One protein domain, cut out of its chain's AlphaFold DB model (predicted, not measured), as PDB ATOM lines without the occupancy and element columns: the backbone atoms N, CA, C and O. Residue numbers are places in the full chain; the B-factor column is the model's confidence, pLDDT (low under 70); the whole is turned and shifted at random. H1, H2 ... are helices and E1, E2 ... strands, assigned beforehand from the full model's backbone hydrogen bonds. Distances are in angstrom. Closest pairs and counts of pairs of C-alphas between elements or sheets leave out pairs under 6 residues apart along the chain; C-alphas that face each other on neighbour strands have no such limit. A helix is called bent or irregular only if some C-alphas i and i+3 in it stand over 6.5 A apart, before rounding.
ATOM      1  N   PHE A   9      51.984   2.670 118.188       96.81
ATOM      2  CA  PHE A   9      52.006   2.945 116.741       96.81
ATOM      3  C   PHE A   9      50.712   2.549 116.007       96.81
ATOM      4  O   PHE A   9      50.459   3.045 114.910       96.81
ATOM      5  N   LEU A  10      49.882   1.683 116.601       96.31
ATOM      6  CA  LEU A  10      48.565   1.317 116.070       96.31
ATOM      7  C   LEU A  10      47.471   2.317 116.474       96.31
ATOM      8  O   LEU A  10      46.338   2.224 116.008       96.31
ATOM      9  N   ASN A  11      47.802   3.287 117.329       94.88
ATOM     10  CA  ASN A  11      46.849   4.163 117.988       94.88
ATOM     11  C   ASN A  11      47.104   5.643 117.669       94.88
ATOM     12  O   ASN A  11      48.219   6.079 117.382       94.88
ATOM     13  N   ASN A  12      46.059   6.468 117.781       95.00
ATOM     14  CA  ASN A  12      46.218   7.919 117.711       95.00
ATOM     15  C   ASN A  12      46.733   8.469 119.049       95.00
ATOM     16  O   ASN A  12      45.958   8.896 119.903       95.00
ATOM     17  N   THR A  13      48.052   8.464 119.216       95.12
ATOM     18  CA  THR A  13      48.726   8.952 120.430       95.12
ATOM     19  C   THR A  13      48.962  10.464 120.440       95.12
ATOM     20  O   THR A  13      49.361  11.021 121.461       95.12
ATOM     21  N   GLY A  14      48.761  11.144 119.306       97.00
ATOM     22  CA  GLY A  14      49.219  12.521 119.090       97.00
ATOM     23  C   GLY A  14      50.709  12.643 118.735       97.00
ATOM     24  O   GLY A  14      51.179  13.754 118.491       97.00
ATOM     25  N   PHE A  15      51.439  11.524 118.650       96.44
ATOM     26  CA  PHE A  15      52.828  11.456 118.195       96.44
ATOM     27  C   PHE A  15      52.939  10.628 116.905       96.44
ATOM     28  O   PHE A  15      52.168   9.687 116.716       96.44
ATOM     29  N   PRO A  16      53.900  10.934 116.014       96.44
ATOM     30  CA  PRO A  16      54.106  10.185 114.778       96.44
ATOM     31  C   PRO A  16      54.903   8.895 115.039       96.44
ATOM     32  O   PRO A  16      55.998   8.729 114.511       96.44
ATOM     33  N   LEU A  17      54.388   8.010 115.898       97.25
ATOM     34  CA  LEU A  17      55.042   6.741 116.221       97.25
ATOM     35  C   LEU A  17      54.964   5.790 115.026       97.25
ATOM     36  O   LEU A  17      53.878   5.503 114.525       97.25
ATOM     37  N   THR A  18      56.116   5.301 114.575       98.06
ATOM     38  CA  THR A  18      56.195   4.290 113.516       98.06
ATOM     39  C   THR A  18      56.323   2.880 114.092       98.06
ATOM     40  O   THR A  18      56.658   2.701 115.264       98.06
ATOM     41  N   TYR A  19      56.121   1.871 113.239       98.12
ATOM     42  CA  TYR A  19      56.444   0.475 113.550       98.12
ATOM     43  C   TYR A  19      57.874   0.342 114.104       98.12
ATOM     44  O   TYR A  19      58.085  -0.236 115.166       98.12
ATOM     45  N   ASP A  20      58.861   0.954 113.445       98.38
ATOM     46  CA  ASP A  20      60.266   0.864 113.855       98.38
ATOM     47  C   ASP A  20      60.554   1.579 115.181       98.38
ATOM     48  O   ASP A  20      61.460   1.177 115.916       98.38
ATOM     49  N   ASP A  21      59.818   2.649 115.494       98.19
ATOM     50  CA  ASP A  21      59.946   3.337 116.781       98.19
ATOM     51  C   ASP A  21      59.423   2.456 117.914       98.19
ATOM     52  O   ASP A  21      60.116   2.286 118.922       98.19
ATOM     53  N   GLN A  22      58.249   1.845 117.720       98.25
ATOM     54  CA  GLN A  22      57.688   0.898 118.682       98.25
ATOM     55  C   GLN A  22      58.599  -0.318 118.850       98.25
ATOM     56  O   GLN A  22      58.899  -0.695 119.979       98.25
ATOM     57  N   LEU A  23      59.128  -0.866 117.754       98.31
ATOM     58  CA  LEU A  23      59.990  -2.044 117.785       98.31
ATOM     59  C   LEU A  23      61.252  -1.784 118.621       98.31
ATOM     60  O   LEU A  23      61.597  -2.559 119.516       98.31
ATOM     61  N   LYS A  24      61.927  -0.651 118.378       98.12
ATOM     62  CA  LYS A  24      63.105  -0.233 119.158       98.12
ATOM     63  C   LYS A  24      62.758  -0.033 120.627       98.12
ATOM     64  O   LYS A  24      63.528  -0.457 121.493       98.12
ATOM     65  N   PHE A  25      61.625   0.616 120.901       97.31
ATOM     66  CA  PHE A  25      61.162   0.819 122.264       97.31
ATOM     67  C   PHE A  25      60.876  -0.514 122.950       97.31
ATOM     68  O   PHE A  25      61.393  -0.706 124.036       97.31
ATOM     69  N   ASN A  26      60.159  -1.446 122.323       98.06
ATOM     70  CA  ASN A  26      59.763  -2.734 122.901       98.06
ATOM     71  C   ASN A  26      60.958  -3.655 123.176       98.06
ATOM     72  O   ASN A  26      60.971  -4.366 124.180       98.06
ATOM     73  N   ILE A  27      62.007  -3.605 122.348       98.12
ATOM     74  CA  ILE A  27      63.231  -4.387 122.570       98.12
ATOM     75  C   ILE A  27      64.032  -3.851 123.767       98.12
ATOM     76  O   ILE A  27      64.556  -4.634 124.558       98.12
ATOM     77  N   TRP A  28      64.128  -2.532 123.952       97.75
ATOM     78  CA  TRP A  28      64.946  -1.936 125.018       97.75
ATOM     79  C   TRP A  28      64.646  -2.436 126.456       97.75
ATOM     80  O   TRP A  28      65.592  -2.856 127.138       97.75
ATOM     81  N   PRO A  29      63.390  -2.450 126.956       96.44
ATOM     82  CA  PRO A  29      63.075  -2.888 128.308       96.44
ATOM     83  C   PRO A  29      63.310  -4.386 128.490       96.44
ATOM     84  O   PRO A  29      63.545  -4.805 129.620       96.44
ATOM     85  N   THR A  30      63.331  -5.188 127.417       96.25
ATOM     86  CA  THR A  30      63.640  -6.624 127.524       96.25
ATOM     87  C   THR A  30      65.062  -6.836 128.042       96.25
ATOM     88  O   THR A  30      65.275  -7.575 129.002       96.25
ATOM     89  N   GLY A  31      66.031  -6.078 127.515       93.69
ATOM     90  CA  GLY A  31      67.406  -6.092 128.012       93.69
ATOM     91  C   GLY A  31      67.511  -5.600 129.457       93.69
ATOM     92  O   GLY A  31      68.266  -6.163 130.247       93.69
ATOM     93  N   GLN A  32      66.720  -4.588 129.832       96.31
ATOM     94  CA  GLN A  32      66.686  -4.073 131.205       96.31
ATOM     95  C   GLN A  32      66.088  -5.074 132.201       96.31
ATOM     96  O   GLN A  32      66.585  -5.179 133.327       96.31
ATOM     97  N   ALA A  33      65.047  -5.802 131.798       92.81
ATOM     98  CA  ALA A  33      64.419  -6.849 132.592       92.81
ATOM     99  C   ALA A  33      65.401  -7.997 132.837       92.81
ATOM    100  O   ALA A  33      65.671  -8.347 133.985       92.81
ATOM    101  N   HIS A  34      66.015  -8.510 131.768       91.19
ATOM    102  CA  HIS A  34      66.931  -9.645 131.852       91.19
ATOM    103  C   HIS A  34      68.173  -9.339 132.700       91.19
ATOM    104  O   HIS A  34      68.576 -10.175 133.504       91.19
ATOM    105  N   GLN A  35      68.731  -8.124 132.620       94.56
ATOM    106  CA  GLN A  35      69.849  -7.693 133.481       94.56
ATOM    107  C   GLN A  35      69.521  -7.715 134.981       94.56
ATOM    108  O   GLN A  35      70.428  -7.726 135.808       94.56
ATOM    109  N   ARG A  36      68.235  -7.697 135.336       94.19
ATOM    110  CA  ARG A  36      67.745  -7.733 136.718       94.19
ATOM    111  C   ARG A  36      67.178  -9.099 137.098       94.19
ATOM    112  O   ARG A  36      66.540  -9.208 138.137       94.19
ATOM    113  N   GLY A  37      67.368 -10.111 136.249       89.56
ATOM    114  CA  GLY A  37      66.766 -11.425 136.445       89.56
ATOM    115  C   GLY A  37      65.243 -11.349 136.489       89.56
ATOM    116  O   GLY A  37      64.631 -11.996 137.320       89.56
ATOM    117  N   LEU A  38      64.620 -10.509 135.660       89.50
ATOM    118  CA  LEU A  38      63.167 -10.439 135.525       89.50
ATOM    119  C   LEU A  38      62.785 -10.956 134.143       89.50
ATOM    120  O   LEU A  38      63.364 -10.534 133.143       89.50
ATOM    121  N   SER A  39      61.753 -11.790 134.061       89.75
ATOM    122  CA  SER A  39      61.111 -12.040 132.769       89.75
ATOM    123  C   SER A  39      60.262 -10.860 132.349       89.75
ATOM    124  O   SER A  39      59.787 -10.078 133.174       89.75
ATOM    125  N   ILE A  40      60.001 -10.780 131.054       95.00
ATOM    126  CA  ILE A  40      59.175  -9.762 130.424       95.00
ATOM    127  C   ILE A  40      58.231 -10.398 129.408       95.00
ATOM    128  O   ILE A  40      58.616 -11.354 128.728       95.00
ATOM    129  N   GLY A  41      57.009  -9.878 129.328       96.00
ATOM    130  CA  GLY A  41      56.012 -10.300 128.351       96.00
ATOM    131  C   GLY A  41      55.606  -9.195 127.389       96.00
ATOM    132  O   GLY A  41      55.700  -8.019 127.738       96.00
ATOM    133  N   LEU A  42      55.197  -9.591 126.185       98.00
ATOM    134  CA  LEU A  42      54.649  -8.689 125.175       98.00
ATOM    135  C   LEU A  42      53.150  -8.542 125.415       98.00
ATOM    136  O   LEU A  42      52.447  -9.557 125.437       98.00
ATOM    137  N   LYS A  43      52.670  -7.311 125.590       97.50
ATOM    138  CA  LYS A  43      51.246  -7.050 125.771       97.50
ATOM    139  C   LYS A  43      50.596  -6.520 124.500       97.50
ATOM    140  O   LYS A  43      51.048  -5.504 123.990       97.50
ATOM    141  N   ASN A  44      49.540  -7.193 124.037       96.38
ATOM    142  CA  ASN A  44      48.645  -6.837 122.921       96.38
ATOM    143  C   ASN A  44      49.267  -6.599 121.529       96.38
ATOM    144  O   ASN A  44      48.570  -6.830 120.551       96.38
ATOM    145  N   ASP A  45      50.532  -6.191 121.403       97.12
ATOM    146  CA  ASP A  45      51.211  -5.824 120.154       97.12
ATOM    147  C   ASP A  45      51.458  -7.028 119.216       97.12
ATOM    148  O   ASP A  45      52.580  -7.474 118.965       97.12
ATOM    149  N   MET A  46      50.362  -7.598 118.718       96.62
ATOM    150  CA  MET A  46      50.331  -8.825 117.931       96.62
ATOM    151  C   MET A  46      50.946  -8.619 116.543       96.62
ATOM    152  O   MET A  46      51.530  -9.538 115.968       96.62
ATOM    153  N   VAL A  47      50.883  -7.388 116.028       97.31
ATOM    154  CA  VAL A  47      51.413  -7.010 114.712       97.31
ATOM    155  C   VAL A  47      52.941  -7.123 114.669       97.31
ATOM    156  O   VAL A  47      53.481  -7.504 113.633       97.31
ATOM    157  N   GLN A  48      53.638  -6.853 115.780       98.19
ATOM    158  CA  GLN A  48      55.103  -6.935 115.848       98.19
ATOM    159  C   GLN A  48      55.641  -8.297 116.313       98.19
ATOM    160  O   GLN A  48      56.858  -8.466 116.425       98.19
ATOM    161  N   ILE A  49      54.783  -9.297 116.559       98.25
ATOM    162  CA  ILE A  49      55.205 -10.632 117.028       98.25
ATOM    163  C   ILE A  49      56.336 -11.242 116.186       98.25
ATOM    164  O   ILE A  49      57.287 -11.734 116.802       98.25
ATOM    165  N   PRO A  50      56.314 -11.211 114.836       97.75
ATOM    166  CA  PRO A  50      57.383 -11.806 114.032       97.75
ATOM    167  C   PRO A  50      58.786 -11.269 114.360       97.75
ATOM    168  O   PRO A  50      59.750 -12.031 114.310       97.75
ATOM    169  N   ASP A  51      58.888  -9.996 114.755       98.38
ATOM    170  CA  ASP A  51      60.155  -9.339 115.090       98.38
ATOM    171  C   ASP A  51      60.448  -9.340 116.602       98.38
ATOM    172  O   ASP A  51      61.606  -9.315 117.020       98.38
ATOM    173  N   LEU A  52      59.412  -9.392 117.447       98.31
ATOM    174  CA  LEU A  52      59.546  -9.302 118.903       98.31
ATOM    175  C   LEU A  52      59.611 -10.654 119.610       98.31
ATOM    176  O   LEU A  52      60.114 -10.723 120.735       98.31
ATOM    177  N   ILE A  53      59.149 -11.739 118.983       97.50
ATOM    178  CA  ILE A  53      58.999 -13.028 119.664       97.50
ATOM    179  C   ILE A  53      60.305 -13.520 120.286       97.50
ATOM    180  O   ILE A  53      60.267 -14.100 121.364       97.50
ATOM    181  N   ALA A  54      61.469 -13.259 119.687       97.00
ATOM    182  CA  ALA A  54      62.760 -13.673 120.244       97.00
ATOM    183  C   ALA A  54      63.120 -12.961 121.566       97.00
ATOM    184  O   ALA A  54      63.888 -13.506 122.358       97.00
ATOM    185  N   HIS A  55      62.554 -11.781 121.824       97.12
ATOM    186  CA  HIS A  55      62.930 -10.905 122.937       97.12
ATOM    187  C   HIS A  55      62.072 -11.086 124.197       97.12
ATOM    188  O   HIS A  55      62.541 -10.800 125.298       97.12
ATOM    189  N   PHE A  56      60.840 -11.576 124.053       97.06
ATOM    190  CA  PHE A  56      59.888 -11.727 125.156       97.06
ATOM    191  C   PHE A  56      59.751 -13.181 125.611       97.06
ATOM    192  O   PHE A  56      59.825 -14.108 124.806       97.06
ATOM    193  N   GLY A  57      59.543 -13.402 126.910       92.25
ATOM    194  CA  GLY A  57      59.402 -14.744 127.493       92.25
ATOM    195  C   GLY A  57      57.990 -15.326 127.385       92.25
ATOM    196  O   GLY A  57      57.813 -16.541 127.449       92.25
ATOM    197  N   TRP A  58      56.987 -14.466 127.223       95.94
ATOM    198  CA  TRP A  58      55.565 -14.805 127.176       95.94
ATOM    199  C   TRP A  58      54.772 -13.664 126.524       95.94
ATOM    200  O   TRP A  58      55.313 -12.578 126.308       95.94
ATOM    201  N   ALA A  59      53.500 -13.905 126.221       97.00
ATOM    202  CA  ALA A  59      52.558 -12.883 125.774       97.00
ATOM    203  C   ALA A  59      51.425 -12.715 126.788       97.00
ATOM    204  O   ALA A  59      51.027 -13.682 127.440       97.00
ATOM    205  N   LEU A  60      50.913 -11.498 126.916       96.19
ATOM    206  CA  LEU A  60      49.649 -11.208 127.581       96.19
ATOM    207  C   LEU A  60      48.750 -10.501 126.577       96.19
ATOM    208  O   LEU A  60      49.113  -9.464 126.040       96.19
ATOM    209  N   ASN A  61      47.586 -11.066 126.318       97.00
ATOM    210  CA  ASN A  61      46.579 -10.431 125.491       97.00
ATOM    211  C   ASN A  61      45.316 -10.165 126.314       97.00
ATOM    212  O   ASN A  61      44.983 -10.901 127.251       97.00
ATOM    213  N   GLU A  62      44.648  -9.077 125.969       94.81
ATOM    214  CA  GLU A  62      43.311  -8.759 126.431       94.81
ATOM    215  C   GLU A  62      42.314  -9.018 125.302       94.81
ATOM    216  O   GLU A  62      42.452  -8.480 124.207       94.81
ATOM    217  N   GLU A  63      41.290  -9.811 125.609       95.56
ATOM    218  CA  GLU A  63      40.074  -9.964 124.810       95.56
ATOM    219  C   GLU A  63      40.219 -10.653 123.439       95.56
ATOM    220  O   GLU A  63      39.320 -10.523 122.603       95.56
ATOM    221  N   CYS A  64      41.270 -11.449 123.184       97.50
ATOM    222  CA  CYS A  64      41.398 -12.109 121.877       97.50
ATOM    223  C   CYS A  64      40.218 -13.026 121.540       97.50
ATOM    224  O   CYS A  64      39.942 -13.211 120.357       97.50
ATOM    225  N   PHE A  65      39.519 -13.620 122.521       96.81
ATOM    226  CA  PHE A  65      38.352 -14.456 122.212       96.81
ATOM    227  C   PHE A  65      37.135 -13.601 121.870       96.81
ATOM    228  O   PHE A  65      36.357 -13.963 120.993       96.81
ATOM    229  N   GLN A  66      36.975 -12.457 122.536       96.56
ATOM    230  CA  GLN A  66      35.897 -11.514 122.245       96.56
ATOM    231  C   GLN A  66      36.021 -10.915 120.840       96.56
ATOM    232  O   GLN A  66      35.002 -10.657 120.196       96.56
ATOM    233  N   PHE A  67      37.250 -10.701 120.371       96.62
ATOM    234  CA  PHE A  67      37.535 -10.061 119.088       96.62
ATOM    235  C   PHE A  67      38.018 -11.019 117.986       96.62
ATOM    236  O   PHE A  67      38.304 -10.565 116.881       96.62
ATOM    237  N   ASP A  68      38.045 -12.329 118.250       96.62
ATOM    238  CA  ASP A  68      38.460 -13.374 117.297       96.62
ATOM    239  C   ASP A  68      39.899 -13.188 116.763       96.62
ATOM    240  O   ASP A  68      40.186 -13.302 115.572       96.62
ATOM    241  N   GLU A  69      40.830 -12.872 117.668       96.19
ATOM    242  CA  GLU A  69      42.227 -12.524 117.349       96.19
ATOM    243  C   GLU A  69      43.239 -13.573 117.829       96.19
ATOM    244  O   GLU A  69      44.443 -13.440 117.590       96.19
ATOM    245  N   CYS A  70      42.787 -14.610 118.545       97.44
ATOM    246  CA  CYS A  70      43.678 -15.479 119.320       97.44
ATOM    247  C   CYS A  70      44.702 -16.237 118.466       97.44
ATOM    248  O   CYS A  70      45.792 -16.542 118.951       97.44
ATOM    249  N   GLU A  71      44.402 -16.526 117.196       96.50
ATOM    250  CA  GLU A  71      45.337 -17.224 116.305       96.50
ATOM    251  C   GLU A  71      46.646 -16.448 116.091       96.50
ATOM    252  O   GLU A  71      47.704 -17.052 115.915       96.50
ATOM    253  N   THR A  72      46.613 -15.115 116.185       97.38
ATOM    254  CA  THR A  72      47.806 -14.266 116.026       97.38
ATOM    255  C   THR A  72      48.853 -14.489 117.124       97.38
ATOM    256  O   THR A  72      50.029 -14.179 116.931       97.38
ATOM    257  N   LEU A  73      48.456 -15.083 118.255       97.88
ATOM    258  CA  LEU A  73      49.318 -15.387 119.399       97.88
ATOM    259  C   LEU A  73      49.923 -16.800 119.340       97.88
ATOM    260  O   LEU A  73      50.828 -17.106 120.120       97.88
ATOM    261  N   LEU A  74      49.484 -17.656 118.407       97.06
ATOM    262  CA  LEU A  74      50.021 -19.011 118.233       97.06
ATOM    263  C   LEU A  74      51.540 -19.087 118.031       97.06
ATOM    264  O   LEU A  74      52.125 -20.034 118.557       97.06
ATOM    265  N   PRO A  75      52.227 -18.105 117.411       98.12
ATOM    266  CA  PRO A  75      53.684 -18.121 117.353       98.12
ATOM    267  C   PRO A  75      54.352 -18.256 118.729       98.12
ATOM    268  O   PRO A  75      55.371 -18.937 118.841       98.12
ATOM    269  N   PHE A  76      53.784 -17.675 119.799       96.44
ATOM    270  CA  PHE A  76      54.306 -17.878 121.158       96.44
ATOM    271  C   PHE A  76      54.162 -19.333 121.604       96.44
ATOM    272  O   PHE A  76      55.117 -19.892 122.143       96.44
ATOM    273  N   ILE A  77      53.017 -19.965 121.343       94.69
ATOM    274  CA  ILE A  77      52.785 -21.378 121.673       94.69
ATOM    275  C   ILE A  77      53.731 -22.291 120.890       94.69
ATOM    276  O   ILE A  77      54.347 -23.181 121.485       94.69
ATOM    277  N   ASP A  78      53.900 -22.037 119.593       95.69
ATOM    278  CA  ASP A  78      54.809 -22.777 118.713       95.69
ATOM    279  C   ASP A  78      56.272 -22.632 119.158       95.69
ATOM    280  O   ASP A  78      57.045 -23.588 119.103       95.69
ATOM    281  N   ALA A  79      56.643 -21.462 119.689       93.75
ATOM    282  CA  ALA A  79      57.947 -21.207 120.298       93.75
ATOM    283  C   ALA A  79      58.092 -21.771 121.728       93.75
ATOM    284  O   ALA A  79      59.117 -21.543 122.376       93.75
ATOM    285  N   GLY A  80      57.084 -22.478 122.251       91.69
ATOM    286  CA  GLY A  80      57.089 -23.048 123.601       91.69
ATOM    287  C   GLY A  80      56.926 -22.018 124.725       91.69
ATOM    288  O   GLY A  80      57.269 -22.300 125.872       91.69
ATOM    289  N   LYS A  81      56.422 -20.822 124.410       91.75
ATOM    290  CA  LYS A  81      56.220 -19.708 125.341       91.75
ATOM    291  C   LYS A  81      54.775 -19.649 125.814       91.75
ATOM    292  O   LYS A  81      53.854 -20.117 125.153       91.75
ATOM    293  N   THR A  82      54.576 -19.072 126.995       91.19
ATOM    294  CA  THR A  82      53.238 -18.974 127.590       91.19
ATOM    295  C   THR A  82      52.459 -17.813 126.978       91.19
ATOM    296  O   THR A  82      53.020 -16.737 126.772       91.19
ATOM    297  N   VAL A  83      51.162 -18.019 126.740       94.62
ATOM    298  CA  VAL A  83      50.202 -16.958 126.411       94.62
ATOM    299  C   VAL A  83      49.208 -16.833 127.558       94.62
ATOM    300  O   VAL A  83      48.491 -17.783 127.890       94.62
ATOM    301  N   PHE A  84      49.178 -15.659 128.175       93.81
ATOM    302  CA  PHE A  84      48.156 -15.267 129.131       93.81
ATOM    303  C   PHE A  84      47.058 -14.493 128.400       93.81
ATOM    304  O   PHE A  84      47.357 -13.597 127.620       93.81
ATOM    305  N   ASN A  85      45.799 -14.815 128.673       93.12
ATOM    306  CA  ASN A  85      44.646 -14.114 128.114       93.12
ATOM    307  C   ASN A  85      43.735 -13.571 129.222       93.12
ATOM    308  O   ASN A  85      43.454 -14.272 130.201       93.12
ATOM    309  N   VAL A  86      43.210 -12.361 129.056       93.06
ATOM    310  CA  VAL A  86      42.218 -11.769 129.956       93.06
ATOM    311  C   VAL A  86      40.957 -11.404 129.182       93.06
ATOM    312  O   VAL A  86      40.982 -10.504 128.359       93.06
ATOM    313  N   GLU A  87      39.835 -12.036 129.535       91.50
ATOM    314  CA  GLU A  87      38.501 -11.643 129.063       91.50
ATOM    315  C   GLU A  87      37.773 -10.794 130.109       91.50
ATOM    316  O   GLU A  87      37.719 -11.154 131.300       91.50
ATOM    317  N   TYR A  88      37.185  -9.680 129.667       90.38
ATOM    318  CA  TYR A  88      36.408  -8.784 130.524       90.38
ATOM    319  C   TYR A  88      34.906  -9.043 130.432       90.38
ATOM    320  O   TYR A  88      34.269  -9.160 131.483       90.38
ATOM    321  N   ALA A  89      34.356  -9.158 129.219       93.56
ATOM    322  CA  ALA A  89      32.922  -9.366 129.026       93.56
ATOM    323  C   ALA A  89      32.519 -10.846 129.015       93.56
ATOM    324  O   ALA A  89      31.423 -11.167 129.470       93.56
ATOM    325  N   LEU A  90      33.395 -11.740 128.542       92.44
ATOM    326  CA  LEU A  90      33.052 -13.153 128.393       92.44
ATOM    327  C   LEU A  90      33.018 -13.907 129.731       92.44
ATOM    328  O   LEU A  90      33.865 -13.760 130.632       92.44
ATOM    329  N   GLU A  91      32.032 -14.786 129.838       92.19
ATOM    330  CA  GLU A  91      31.916 -15.808 130.855       92.19
ATOM    331  C   GLU A  91      32.803 -17.011 130.547       92.19
ATOM    332  O   GLU A  91      33.141 -17.323 129.410       92.19
ATOM    333  N   THR A  92      33.180 -17.746 131.595       89.75
ATOM    334  CA  THR A  92      34.084 -18.900 131.437       89.75
ATOM    335  C   THR A  92      33.573 -19.949 130.446       89.75
ATOM    336  O   THR A  92      34.355 -20.522 129.693       89.75
ATOM    337  N   SER A  93      32.265 -20.180 130.394       91.62
ATOM    338  CA  SER A  93      31.663 -21.127 129.453       91.62
ATOM    339  C   SER A  93      31.829 -20.735 127.985       91.62
ATOM    340  O   SER A  93      31.696 -21.604 127.136       91.62
ATOM    341  N   GLU A  94      32.098 -19.464 127.685       94.00
ATOM    342  CA  GLU A  94      32.136 -18.957 126.310       94.00
ATOM    343  C   GLU A  94      33.493 -19.182 125.640       94.00
ATOM    344  O   GLU A  94      33.534 -19.416 124.440       94.00
ATOM    345  N   PHE A  95      34.595 -19.173 126.401       93.44
ATOM    346  CA  PHE A  95      35.944 -19.205 125.816       93.44
ATOM    347  C   PHE A  95      36.892 -20.243 126.436       93.44
ATOM    348  O   PHE A  95      37.917 -20.578 125.844       93.44
ATOM    349  N   CYS A  96      36.598 -20.786 127.627       91.00
ATOM    350  CA  CYS A  96      37.579 -21.612 128.345       91.00
ATOM    351  C   CYS A  96      37.948 -22.904 127.610       91.00
ATOM    352  O   CYS A  96      39.035 -23.435 127.823       91.00
ATOM    353  N   GLU A  97      37.030 -23.469 126.826       90.94
ATOM    354  CA  GLU A  97      37.310 -24.669 126.035       90.94
ATOM    355  C   GLU A  97      38.317 -24.378 124.929       90.94
ATOM    356  O   GLU A  97      39.380 -24.996 124.914       90.94
ATOM    357  N   GLN A  98      38.054 -23.348 124.129       92.75
ATOM    358  CA  GLN A  98      38.964 -22.890 123.082       92.75
ATOM    359  C   GLN A  98      40.319 -22.463 123.665       92.75
ATOM    360  O   GLN A  98      41.363 -22.872 123.168       92.75
ATOM    361  N   ALA A  99      40.340 -21.741 124.791       91.88
ATOM    362  CA  ALA A  99      41.587 -21.388 125.470       91.88
ATOM    363  C   ALA A  99      42.426 -22.613 125.860       91.88
ATOM    364  O   ALA A  99      43.649 -22.589 125.730       91.88
ATOM    365  N   ARG A 100      41.799 -23.714 126.293       88.69
ATOM    366  CA  ARG A 100      42.523 -24.960 126.597       88.69
ATOM    367  C   ARG A 100      43.093 -25.621 125.348       88.69
ATOM    368  O   ARG A 100      44.203 -26.155 125.425       88.69
ATOM    369  N   GLU A 101      42.352 -25.599 124.245       91.12
ATOM    370  CA  GLU A 101      42.784 -26.132 122.949       91.12
ATOM    371  C   GLU A 101      43.981 -25.346 122.402       91.12
ATOM    372  O   GLU A 101      45.007 -25.948 122.089       91.12
ATOM    373  N   LEU A 102      43.902 -24.010 122.421       92.62
ATOM    374  CA  LEU A 102      44.982 -23.091 122.027       92.62
ATOM    375  C   LEU A 102      46.130 -23.014 123.044       92.62
ATOM    376  O   LEU A 102      47.166 -22.409 122.794       92.62
ATOM    377  N   GLN A 103      45.968 -23.662 124.193       91.12
ATOM    378  CA  GLN A 103      46.937 -23.734 125.283       91.12
ATOM    379  C   GLN A 103      47.188 -22.425 126.046       91.12
ATOM    380  O   GLN A 103      48.214 -22.282 126.721       91.12
ATOM    381  N   PHE A 104      46.234 -21.500 125.993       91.31
ATOM    382  CA  PHE A 104      46.293 -20.215 126.679       91.31
ATOM    383  C   PHE A 104      45.896 -20.368 128.151       91.31
ATOM    384  O   PHE A 104      45.163 -21.280 128.545       91.31
ATOM    385  N   MET A 105      46.383 -19.455 128.988       88.00
ATOM    386  CA  MET A 105      46.047 -19.383 130.408       88.00
ATOM    387  C   MET A 105      45.246 -18.120 130.705       88.00
ATOM    388  O   MET A 105      45.729 -17.024 130.440       88.00
ATOM    389  N   SER A 106      44.082 -18.238 131.352       87.12
ATOM    390  CA  SER A 106      43.292 -17.065 131.753       87.12
ATOM    391  C   SER A 106      43.209 -16.905 133.269       87.12
ATOM    392  O   SER A 106      42.315 -17.450 133.922       87.12
ATOM    393  N   PRO A 107      44.140 -16.144 133.874       73.06
ATOM    394  CA  PRO A 107      44.349 -16.164 135.318       73.06
ATOM    395  C   PRO A 107      43.235 -15.508 136.139       73.06
ATOM    396  O   PRO A 107      42.959 -15.929 137.271       73.06
ATOM    397  N   LYS A 108      42.549 -14.514 135.556       74.88
ATOM    398  CA  LYS A 108      41.439 -13.785 136.188       74.88
ATOM    399  C   LYS A 108      40.208 -14.667 136.427       74.88
ATOM    400  O   LYS A 108      39.427 -14.393 137.334       74.88
ATOM    401  N   LYS A 109      40.048 -15.749 135.661       73.31
ATOM    402  CA  LYS A 109      38.895 -16.648 135.743       73.31
ATOM    403  C   LYS A 109      39.357 -18.010 136.268       73.31
ATOM    404  O   LYS A 109      40.028 -18.762 135.571       73.31
ATOM    405  N   THR A 110      39.014 -18.342 137.514       66.94
ATOM    406  CA  THR A 110      39.484 -19.554 138.224       66.94
ATOM    407  C   THR A 110      39.279 -20.859 137.445       66.94
ATOM    408  O   THR A 110      40.152 -21.722 137.487       66.94
ATOM    409  N   GLY A 111      38.185 -20.980 136.684       67.19
ATOM    410  CA  GLY A 111      37.896 -22.134 135.818       67.19
ATOM    411  C   GLY A 111      38.764 -22.257 134.554       67.19
ATOM    412  O   GLY A 111      38.720 -23.291 133.896       67.19
ATOM    413  N   CYS A 112      39.572 -21.239 134.232       73.44
ATOM    414  CA  CYS A 112      40.373 -21.144 133.005       73.44
ATOM    415  C   CYS A 112      41.886 -21.031 133.248       73.44
ATOM    416  O   CYS A 112      42.655 -20.653 132.366       73.44
ATOM    417  N   ARG A 113      42.348 -21.333 134.465       69.62
ATOM    418  CA  ARG A 113      43.765 -21.171 134.836       69.62
ATOM    419  C   ARG A 113      44.691 -22.255 134.278       69.62
ATOM    420  O   ARG A 113      45.885 -22.218 134.549       69.62
ATOM    421  N   ARG A 114      44.153 -23.253 133.573       65.44
ATOM    422  CA  ARG A 114      44.895 -24.432 133.109       65.44
ATOM    423  C   ARG A 114      44.775 -24.557 131.601       65.44
ATOM    424  O   ARG A 114      43.663 -24.493 131.088       65.44
ATOM    425  N   ASN A 115      45.893 -24.822 130.940       62.25
ATOM    426  CA  ASN A 115      45.904 -25.287 129.560       62.25
ATOM    427  C   ASN A 115      45.854 -26.827 129.487       62.25
ATOM    428  O   ASN A 115      45.923 -27.524 130.506       62.25
ATOM    429  N   SER A 116      45.736 -27.363 128.270       58.78
ATOM    430  CA  SER A 116      45.687 -28.805 127.984       58.78
ATOM    431  C   SER A 116      46.952 -29.588 128.370       58.78
ATOM    432  O   SER A 116      46.877 -30.804 128.532       58.78
ATOM    433  N   ARG A 117      48.102 -28.923 128.567       61.81
ATOM    434  CA  ARG A 117      49.373 -29.556 128.984       61.81
ATOM    435  C   ARG A 117      49.496 -29.769 130.498       61.81
ATOM    436  O   ARG A 117      50.426 -30.441 130.934       61.81
ATOM    437  N   GLY A 118      48.549 -29.276 131.297       51.22
ATOM    438  CA  GLY A 118      48.616 -29.387 132.753       51.22
ATOM    439  C   GLY A 118      49.488 -28.306 133.404       51.22
ATOM    440  O   GLY A 118      50.197 -27.552 132.752       51.22
ATOM    441  N   LEU A 119      49.339 -28.202 134.725       46.78
ATOM    442  CA  LEU A 119      49.807 -27.124 135.602       46.78
ATOM    443  C   LEU A 119      51.323 -26.846 135.451       46.78
ATOM    444  O   LEU A 119      52.127 -27.737 135.713       46.78
ATOM    445  N   LEU A 120      51.726 -25.595 135.194       44.56
ATOM    446  CA  LEU A 120      52.900 -25.071 135.902       44.56
ATOM    447  C   LEU A 120      52.444 -24.950 137.357       44.56
ATOM    448  O   LEU A 120      51.617 -24.098 137.683       44.56
ATOM    449  N   THR A 121      52.837 -25.909 138.198       35.91
ATOM    450  CA  THR A 121      52.500 -25.948 139.625       35.91
ATOM    451  C   THR A 121      53.189 -24.805 140.352       35.91
ATOM    452  O   THR A 121      54.206 -25.012 141.006       35.91
ATOM    453  N   VAL A 122      52.600 -23.622 140.273       39.84
ATOM    454  CA  VAL A 122      52.864 -22.537 141.210       39.84
ATOM    455  C   VAL A 122      51.652 -22.462 142.126       39.84
ATOM    456  O   VAL A 122      50.552 -22.143 141.656       39.84
ATOM    457  N   PRO A 123      51.781 -22.839 143.406       34.34
ATOM    458  CA  PRO A 123      50.714 -22.611 144.360       34.34
ATOM    459  C   PRO A 123      50.559 -21.092 144.519       34.34
ATOM    460  O   PRO A 123      51.533 -20.395 144.768       34.34
ATOM    461  N   ASP A 124      49.334 -20.602 144.347       39.84
ATOM    462  CA  ASP A 124      48.921 -19.202 144.537       39.84
ATOM    463  C   ASP A 124      49.411 -18.171 143.505       39.84
ATOM    464  O   ASP A 124      49.998 -17.153 143.835       39.84
ATOM    465  N   PHE A 125      49.016 -18.388 142.248       48.50
ATOM    466  CA  PHE A 125      49.142 -17.468 141.107       48.50
ATOM    467  C   PHE A 125      48.778 -15.997 141.426       48.50
ATOM    468  O   PHE A 125      47.596 -15.623 141.426       48.50
ATOM    469  N   LYS A 126      49.779 -15.128 141.601       49.38
ATOM    470  CA  LYS A 126      49.666 -13.674 141.410       49.38
ATOM    471  C   LYS A 126      50.446 -13.266 140.161       49.38
ATOM    472  O   LYS A 126      51.482 -13.835 139.844       49.38
ATOM    473  N   MET A 127      49.988 -12.224 139.462       50.78
ATOM    474  CA  MET A 127      50.712 -11.647 138.312       50.78
ATOM    475  C   MET A 127      52.160 -11.248 138.678       50.78
ATOM    476  O   MET A 127      53.048 -11.270 137.829       50.78
ATOM    477  N   SER A 128      52.416 -10.934 139.957       49.72
ATOM    478  CA  SER A 128      53.760 -10.702 140.502       49.72
ATOM    479  C   SER A 128      54.692 -11.908 140.387       49.72
ATOM    480  O   SER A 128      55.898 -11.721 140.267       49.72
ATOM    481  N   ASP A 129      54.160 -13.126 140.384       46.66
ATOM    482  CA  ASP A 129      54.953 -14.353 140.485       46.66
ATOM    483  C   ASP A 129      55.466 -14.790 139.102       46.66
ATOM    484  O   ASP A 129      56.585 -15.288 138.981       46.66
ATOM    485  N   ILE A 130      54.742 -14.435 138.026       54.03
ATOM    486  CA  ILE A 130      55.200 -14.555 136.624       54.03
ATOM    487  C   ILE A 130      56.542 -13.835 136.419       54.03
ATOM    488  O   ILE A 130      57.380 -14.270 135.624       54.03
ATOM    489  N   ILE A 131      56.752 -12.726 137.140       53.50
ATOM    490  CA  ILE A 131      57.967 -11.911 137.054       53.50
ATOM    491  C   ILE A 131      59.190 -12.667 137.592       53.50
ATOM    492  O   ILE A 131      60.285 -12.453 137.076       53.50
ATOM    493  N   GLN A 132      59.005 -13.532 138.593       45.38
ATOM    494  CA  GLN A 132      60.095 -14.189 139.321       45.38
ATOM    495  C   GLN A 132      60.349 -15.639 138.878       45.38
ATOM    496  O   GLN A 132      61.482 -16.107 138.936       45.38
ATOM    497  N   GLU A 133      59.335 -16.376 138.431       44.31
ATOM    498  CA  GLU A 133      59.445 -17.836 138.294       44.31
ATOM    499  C   GLU A 133      60.025 -18.323 136.955       44.31
ATOM    500  O   GLU A 133      60.713 -19.338 136.864       44.31
ATOM    501  N   SER A 134      59.839 -17.525 135.915       46.72
ATOM    502  CA  SER A 134      60.437 -17.664 134.578       46.72
ATOM    503  C   SER A 134      61.976 -17.602 134.583       46.72
ATOM    504  O   SER A 134      62.628 -18.106 133.668       46.72
ATOM    505  N   VAL A 135      62.559 -17.061 135.655       43.41
ATOM    506  CA  VAL A 135      64.003 -17.021 135.932       43.41
ATOM    507  C   VAL A 135      64.538 -18.411 136.293       43.41
ATOM    508  O   VAL A 135      65.625 -18.788 135.865       43.41
TER     509      VAL A 135
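This is residues 9 to 135 of the 150 residues of the protein "Glyco_hydro_114 domain-containing protein" of Dehalococcoidia bacterium (UniProt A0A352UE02). A short wall of three parallel strands, E1, E2 and E3, has H4 packed over one face along E2 and E3, and H2 side by side with H4. The long helix H1 sits beyond the E1 edge of this wall and H5 beyond the E3 edge, while residues 102 to 126 wind on without a named element to H6, which touches no helix; residues 11 to 16, before H1, stick out. The printed part has 127 residues, with named elements in the order H1 E1 H2 E2 H3 H4 E3 H5 H6, six helices and three strands; the sheet's order is E1 E2 E3, and the class is mostly helix. The whole is compact, with a radius of gyration of the C-alphas of 15.1 A, and spans 41 by 33 by 24 A.

The sheet is made of E1, residues 41 to 43, E2, residues 58 to 62 and 13.7 A long, and E3, residues 82 to 86 and 13.4 A long. C-alpha 58, where E2 begins, is at (55.565, -14.805, 127.176). H4 is residues 70 to 78, 13.3 A from first to last C-alpha, and H2 is residues 46 to 52, 9.3 A. H1, residues 19 to 34, is the longest helix at 23.4 A and begins at C-alpha 19, (56.444, 0.475, 113.550). H3 is residues 64 to 67, 5.2 A, and H5 is residues 92 to 101, 14.1 A. H6, residues 127 to 133, is 10.7 A long and ends at C-alpha 133, (59.445, -17.836, 138.294). H2, H4 and H5 are irregular: C-alphas 47 and 50 are 7.7 A apart, C-alphas 72 and 75 are 7.2 A apart, and C-alphas 94 and 97 are 7.7 A apart.

E1 and E2 are parallel, their directions 23 degrees apart, with N 60 and O 42 within hydrogen-bond range at 2.9 A. E2 and E3 are parallel at 16 degrees, with N 84 and O 59 at 2.8 A and N 61 and O 84 at 2.9 A. E1, H2, E2 and E2, H3 H4, E3 are strand-helix-strand units, two parallel neighbour strands with one or more helices between, each with a right-handed crossover. H4 is on the sheet at a height of 9.0 A, over E2 and E3, and runs along the strands, at 6 degrees to E3 on the local plane; its closest C-alphas to E3 are those of Phe 76 and Thr 82, 6.6 A apart. H2 touches H4 at a shallow tilt of 22 degrees, the same way, the closest C-alphas being those of Met 46 and Thr 72, 6.3 A apart. H2 only grazes the sheet, with residues 46 to 52. H1 touches H2 at a steep tilt of 63 degrees, the closest C-alphas being those of Ile 27 and Leu 52, 7.2 A apart. H3 and H5 are close but not clearly touching, with the C-alphas of Phe 65 and Phe 95 closest, 6.4 A apart. H5 and H6 are not on the sheet, and they are apart. O i to N i+4 pairs are within range in 9 of 12 for H1, 4 of 6 for H5, 1 of 3 for H2, 1 of 5 for H4 and 1 of 3 for H6, while O i to N i+3 pairs are within range in 3 of 4, 4 of 6 and 2 of 4 for H2, H4 and H6; H3 is too short for an i+4 pair.

The two C-alphas farthest apart are those of Pro 16 and Pro 123, 44.3 A. The printed part has no cut. The link from H5 to H6, 25 residues, is long. The mean pLDDT of the printed part is 85.7, and residues 110 to 111 and 113 to 135 are under 70; H6 has a mean of 49.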